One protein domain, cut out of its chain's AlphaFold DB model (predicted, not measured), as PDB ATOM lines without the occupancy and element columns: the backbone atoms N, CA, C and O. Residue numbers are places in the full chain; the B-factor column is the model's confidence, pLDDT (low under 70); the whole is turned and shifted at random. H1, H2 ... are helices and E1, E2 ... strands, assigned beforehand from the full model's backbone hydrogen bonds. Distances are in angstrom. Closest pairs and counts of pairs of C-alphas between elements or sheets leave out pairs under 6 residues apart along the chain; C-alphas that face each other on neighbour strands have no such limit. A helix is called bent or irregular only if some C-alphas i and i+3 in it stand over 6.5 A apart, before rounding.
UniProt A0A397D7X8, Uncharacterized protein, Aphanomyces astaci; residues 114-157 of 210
ATOM      1  N   SER A 114     314.802 226.200 284.245       47.38
ATOM      2  CA  SER A 114     315.241 227.134 285.280       47.38
ATOM      3  C   SER A 114     314.195 227.173 286.390       47.38
ATOM      4  O   SER A 114     313.001 226.979 286.155       47.38
ATOM      5  N   LEU A 115     314.660 227.374 287.618       50.75
ATOM      6  CA  LEU A 115     313.832 227.544 288.804       50.75
ATOM      7  C   LEU A 115     314.275 228.838 289.476       50.75
ATOM      8  O   LEU A 115     315.457 228.992 289.773       50.75
ATOM      9  N   VAL A 116     313.330 229.731 289.754       48.94
ATOM     10  CA  VAL A 116     313.553 230.861 290.660       48.94
ATOM     11  C   VAL A 116     312.592 230.739 291.827       48.94
ATOM     12  O   VAL A 116     311.408 230.441 291.657       48.94
ATOM     13  N   VAL A 117     313.132 230.944 293.024       53.41
ATOM     14  CA  VAL A 117     312.397 230.898 294.282       53.41
ATOM     15  C   VAL A 117     312.482 232.274 294.919       53.41
ATOM     16  O   VAL A 117     313.573 232.742 295.232       53.41
ATOM     17  N   THR A 118     311.336 232.909 295.131       52.59
ATOM     18  CA  THR A 118     311.240 234.172 295.863       52.59
ATOM     19  C   THR A 118     310.484 233.959 297.163       52.59
ATOM     20  O   THR A 118     309.503 233.214 297.226       52.59
ATOM     21  N   LYS A 119     310.953 234.606 298.227       64.31
ATOM     22  CA  LYS A 119     310.225 234.701 299.493       64.31
ATOM     23  C   LYS A 119     309.556 236.062 299.560       64.31
ATOM     24  O   LYS A 119     310.168 237.059 299.191       64.31
ATOM     25  N   ALA A 120     308.318 236.090 300.024       71.56
ATOM     26  CA  ALA A 120     307.569 237.321 300.203       71.56
ATOM     27  C   ALA A 120     306.690 237.237 301.450       71.56
ATOM     28  O   ALA A 120     306.428 236.155 301.983       71.56
ATOM     29  N   HIS A 121     306.225 238.402 301.883       76.00
ATOM     30  CA  HIS A 121     305.186 238.528 302.890       76.00
ATOM     31  C   HIS A 121     303.882 238.892 302.189       76.00
ATOM     32  O   HIS A 121     303.865 239.768 301.325       76.00
ATOM     33  N   MET A 122     302.812 238.182 302.524       74.94
ATOM     34  CA  MET A 122     301.483 238.399 301.970       74.94
ATOM     35  C   MET A 122     300.541 238.821 303.088       74.94
ATOM     36  O   MET A 122     300.450 238.153 304.120       74.94
ATOM     37  N   ASP A 123     299.852 239.933 302.861       79.56
ATOM     38  CA  ASP A 123     298.882 240.514 303.779       79.56
ATOM     39  C   ASP A 123     297.487 240.404 303.150       79.56
ATOM     40  O   ASP A 123     297.276 240.849 302.022       79.56
ATOM     41  N   MET A 124     296.565 239.729 303.836       79.19
ATOM     42  CA  MET A 124     295.220 239.427 303.336       79.19
ATOM     43  C   MET A 124     294.212 239.549 304.468       79.19
ATOM     44  O   MET A 124     294.387 238.935 305.523       79.19
ATOM     45  N   GLN A 125     293.124 240.285 304.240       78.69
ATOM     46  CA  GLN A 125     292.098 240.533 305.260       78.69
ATOM     47  C   GLN A 125     291.435 239.241 305.753       78.69
ATOM     48  O   GLN A 125     291.107 239.128 306.930       78.69
ATOM     49  N   GLU A 126     291.307 238.234 304.895       80.81
ATOM     50  CA  GLU A 126     290.763 236.921 305.239       80.81
ATOM     51  C   GLU A 126     291.612 236.205 306.296       80.81
ATOM     52  O   GLU A 126     291.071 235.464 307.117       80.81
ATOM     53  N   ILE A 127     292.929 236.442 306.310       85.62
ATOM     54  CA  ILE A 127     293.841 235.888 307.317       85.62
ATOM     55  C   ILE A 127     293.679 236.623 308.643       85.62
ATOM     56  O   ILE A 127     293.555 235.964 309.674       85.62
ATOM     57  N   HIS A 128     293.587 237.956 308.624       81.69
ATOM     58  CA  HIS A 128     293.278 238.741 309.827       81.69
ATOM     59  C   HIS A 128     291.951 238.307 310.445       81.69
ATOM     60  O   HIS A 128     291.877 238.047 311.644       81.69
ATOM     61  N   GLU A 129     290.916 238.156 309.621       80.75
ATOM     62  CA  GLU A 129     289.599 237.710 310.059       80.75
ATOM     63  C   GLU A 129     289.640 236.280 310.606       80.75
ATOM     64  O   GLU A 129     289.077 236.000 311.662       80.75
ATOM     65  N   ALA A 130     290.344 235.370 309.930       83.94
ATOM     66  CA  ALA A 130     290.497 233.996 310.385       83.94
ATOM     67  C   ALA A 130     291.261 233.896 311.715       83.94
ATOM     68  O   ALA A 130     290.914 233.042 312.531       83.94
ATOM     69  N   VAL A 131     292.250 234.759 311.966       87.56
ATOM     70  CA  VAL A 131     292.911 234.857 313.277       87.56
ATOM     71  C   VAL A 131     291.968 235.451 314.320       87.56
ATOM     72  O   VAL A 131     291.842 234.898 315.412       87.56
ATOM     73  N   ARG A 132     291.235 236.516 313.974       88.56
ATOM     74  CA  ARG A 132     290.276 237.188 314.865       88.56
ATOM     75  C   ARG A 132     289.190 236.243 315.374       88.56
ATOM     76  O   ARG A 132     288.875 236.264 316.559       88.56
ATOM     77  N   VAL A 133     288.642 235.394 314.502       92.12
ATOM     78  CA  VAL A 133     287.630 234.386 314.879       92.12
ATOM     79  C   VAL A 133     288.241 233.083 315.411       92.12
ATOM     80  O   VAL A 133     287.529 232.104 315.617       92.12
ATOM     81  N   GLY A 134     289.562 233.045 315.615       89.81
ATOM     82  CA  GLY A 134     290.281 231.914 316.205       89.81
ATOM     83  C   GLY A 134     290.437 230.688 315.300       89.81
ATOM     84  O   GLY A 134     290.865 229.636 315.772       89.81
ATOM     85  N   ARG A 135     290.110 230.802 314.006       93.69
ATOM     86  CA  ARG A 135     290.272 229.731 313.009       93.69
ATOM     87  C   ARG A 135     291.744 229.481 312.675       93.69
ATOM     88  O   ARG A 135     292.119 228.344 312.404       93.69
ATOM     89  N   LEU A 136     292.565 230.530 312.689       91.00
ATOM     90  CA  LEU A 136     294.014 230.457 312.497       91.00
ATOM     91  C   LEU A 136     294.737 230.986 313.735       91.00
ATOM     92  O   LEU A 136     294.252 231.890 314.411       91.00
ATOM     93  N   LYS A 137     295.909 230.423 314.030       92.88
ATOM     94  CA  LYS A 137     296.775 230.865 315.127       92.88
ATOM     95  C   LYS A 137     298.169 231.156 314.574       92.88
ATOM     96  O   LYS A 137     298.722 230.272 313.918       92.88
ATOM     97  N   PRO A 138     298.729 232.354 314.814       93.25
ATOM     98  CA  PRO A 138     300.105 232.655 314.448       93.25
ATOM     99  C   PRO A 138     301.094 231.663 315.064       93.25
ATOM    100  O   PRO A 138     301.011 231.342 316.248       93.25
ATOM    101  N   ASP A 139     302.038 231.196 314.251       90.69
ATOM    102  CA  ASP A 139     303.105 230.268 314.644       90.69
ATOM    103  C   ASP A 139     304.502 230.920 314.580       90.69
ATOM    104  O   ASP A 139     305.514 230.285 314.886       90.69
ATOM    105  N   GLY A 140     304.571 232.184 314.142       85.25
ATOM    106  CA  GLY A 140     305.794 232.965 313.959       85.25
ATOM    107  C   GLY A 140     306.643 232.557 312.744       85.25
ATOM    108  O   GLY A 140     307.616 233.253 312.415       85.25
ATOM    109  N   LYS A 141     306.282 231.467 312.054       84.81
ATOM    110  CA  LYS A 141     307.041 230.855 310.951       84.81
ATOM    111  C   LYS A 141     306.326 230.997 309.611       84.81
ATOM    112  O   LYS A 141     306.909 231.560 308.688       84.81
ATOM    113  N   ILE A 142     305.098 230.493 309.514       84.62
ATOM    114  CA  ILE A 142     304.233 230.565 308.330       84.62
ATOM    115  C   ILE A 142     303.284 231.750 308.466       84.62
ATOM    116  O   ILE A 142     303.096 232.495 307.508       84.62
ATOM    117  N   LEU A 143     302.735 231.953 309.663       87.81
ATOM    118  CA  LEU A 143     301.870 233.074 309.998       87.81
ATOM    119  C   LEU A 143     302.522 233.877 311.120       87.81
ATOM    120  O   LEU A 143     302.687 233.391 312.243       87.81
ATOM    121  N   LYS A 144     302.926 235.106 310.798       86.25
ATOM    122  CA  LYS A 144     303.488 236.049 311.762       86.25
ATOM    123  C   LYS A 144     302.427 236.493 312.765       86.25
ATOM    124  O   LYS A 144     301.232 236.456 312.490       86.25
ATOM    125  N   ASP A 145     302.896 236.936 313.921       86.19
ATOM    126  CA  ASP A 145     302.106 237.633 314.942       86.19
ATOM    127  C   ASP A 145     301.402 238.886 314.395       86.19
ATOM    128  O   ASP A 145     300.323 239.238 314.857       86.19
ATOM    129  N   THR A 146     301.957 239.498 313.349       84.19
ATOM    130  CA  THR A 146     301.337 240.583 312.571       84.19
ATOM    131  C   THR A 146     300.209 240.131 311.629       84.19
ATOM    132  O   THR A 146     299.734 240.932 310.828       84.19
ATOM    133  N   ASN A 147     299.796 238.859 311.675       83.81
ATOM    134  CA  ASN A 147     298.868 238.201 310.742       83.81
ATOM    135  C   ASN A 147     299.349 238.138 309.280       83.81
ATOM    136  O   ASN A 147     298.581 237.787 308.385       83.81
ATOM    137  N   GLN A 148     300.626 238.424 309.025       79.75
ATOM    138  CA  GLN A 148     301.211 238.301 307.693       79.75
ATOM    139  C   GLN A 148     301.665 236.870 307.414       79.75
ATOM    140  O   GLN A 148     302.336 236.236 308.235       79.75
ATOM    141  N   LEU A 149     301.357 236.376 306.216       84.31
ATOM    142  CA  LEU A 149     301.825 235.077 305.755       84.31
ATOM    143  C   LEU A 149     303.221 235.182 305.153       84.31
ATOM    144  O   LEU A 149     303.486 236.022 304.293       84.31
ATOM    145  N   VAL A 150     304.105 234.276 305.557       84.94
ATOM    146  CA  VAL A 150     305.390 234.054 304.899       84.94
ATOM    147  C   VAL A 150     305.161 233.081 303.755       84.94
ATOM    148  O   VAL A 150     304.898 231.897 303.968       84.94
ATOM    149  N   ILE A 151     305.267 233.576 302.526       77.75
ATOM    150  CA  ILE A 151     305.060 232.779 301.323       77.75
ATOM    151  C   ILE A 151     306.375 232.567 300.583       77.75
ATOM    152  O   ILE A 151     307.258 233.424 300.549       77.75
ATOM    153  N   THR A 152     306.498 231.400 299.963       71.88
ATOM    154  CA  THR A 152     307.575 231.100 299.022       71.88
ATOM    155  C   THR A 152     306.939 230.801 297.679       71.88
ATOM    156  O   THR A 152     306.163 229.854 297.557       71.88
ATOM    157  N   LYS A 153     307.250 231.609 296.669       69.31
ATOM    158  CA  LYS A 153     306.820 231.374 295.296       69.31
ATOM    159  C   LYS A 153     307.976 230.750 294.533       69.31
ATOM    160  O   LYS A 153     309.052 231.328 294.438       69.31
ATOM    161  N   ALA A 154     307.734 229.575 293.972       61.66
ATOM    162  CA  ALA A 154     308.610 228.963 292.990       61.66
ATOM    163  C   ALA A 154     308.008 229.193 291.604       61.66
ATOM    164  O   ALA A 154     306.826 228.923 291.387       61.66
ATOM    165  N   ALA A 155     308.810 229.683 290.670       61.66
ATOM    166  CA  ALA A 155     308.443 229.749 289.269       61.66
ATOM    167  C   ALA A 155     309.445 228.919 288.462       61.66
ATOM    168  O   ALA A 155     310.655 228.963 288.693       61.66
ATOM    169  N   ILE A 156     308.898 228.078 287.587       64.19
ATOM    170  CA  ILE A 156     309.643 227.130 286.766       64.19
ATOM    171  C   ILE A 156     309.298 227.454 285.327       64.19
ATOM    172  O   ILE A 156     308.166 227.217 284.908       64.19
ATOM    173  N   ASP A 157     310.282 227.928 284.575       65.44
ATOM    174  CA  ASP A 157     310.125 228.196 283.153       65.44
ATOM    175  C   ASP A 157     311.065 227.300 282.333       65.44
ATOM    176  O   ASP A 157     312.162 226.926 282.774       65.44
TER     177      ASP A 157
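AT A GLANCE: This is residues 114 to 157 of the 210 residues of an uncharacterized protein of Aphanomyces astaci (UniProt A0A397D7X8). A long, narrow ribbon of two antiparallel strands, E1 and E2, makes an arm, and at one end of it sits a small head made of the short helix H1 and a long loop, residues 133 to 148. The first and last printed residues lie side by side at the other end of the ribbon, far from the head. The printed part has 44 residues, with one named helix and two named strands in the order E1, H1, E2, and its class is mixed, helices and strands. The sheet has the order E1 - E2 and is antiparallel. The whole is loose, with a radius of gyration of the C-alphas of 12.6 A, and its C-alphas span 41 by 18 by 13 A, the ribbon making much of the length.

IN THESE COORDINATES: The printed part begins with strand E1, residues 114 to 122, which is 24.4 A from first to last C-alpha; C-alpha 114 is at (315.241, 227.134, 285.280). After residues 123 and 124 comes helix H1, residues 125 to 132, 10.3 A long, with C-alpha 125 at (292.098, 240.533, 305.260). Residues 133 to 148 hold no named element. Strand E2, residues 149 to 157, is 25.0 A long and ends with C-alpha 157 at (310.125, 228.196, 283.153).

HOW THE PARTS SIT: E1 and E2 are antiparallel neighbours, with an angle of 159 degrees between their N-to-C directions. C-alphas that face each other run from 114 and 157, 5.6 A apart, through 117 and 154, 4.4 A apart, to 122 and 149, 5.0 A apart. At one end of the pair, N 114 and O 157 are 3.1 A apart, within hydrogen-bond range; at the other, N 122 and O 149 are within range at 2.9 A. A tight link of 2 residues joins E1 to H1. In H1 every O i to N i+4 pair is within hydrogen-bond range, and the helix is neither bent nor irregular. A long link of 16 residues joins H1 to E2.

THE WHOLE: The two C-alphas farthest apart are those of Ser 114 and Val 133, at 41.1 A, while the first and last printed C-alphas, those of Ser 114 and Asp 157, are 5.6 A apart. The printed part has no cut. The C-alphas of residues 133 to 148 lie 5 to 17 A from the mean of the C-alphas. The mean pLDDT of the printed part is 77.6; it is 83 for H1, 71 for E2 and 60 for E1. The model's confidence is under 70 at residues 114 to 119, which belong to E1, and at residues 153 to 157, which belong to E2.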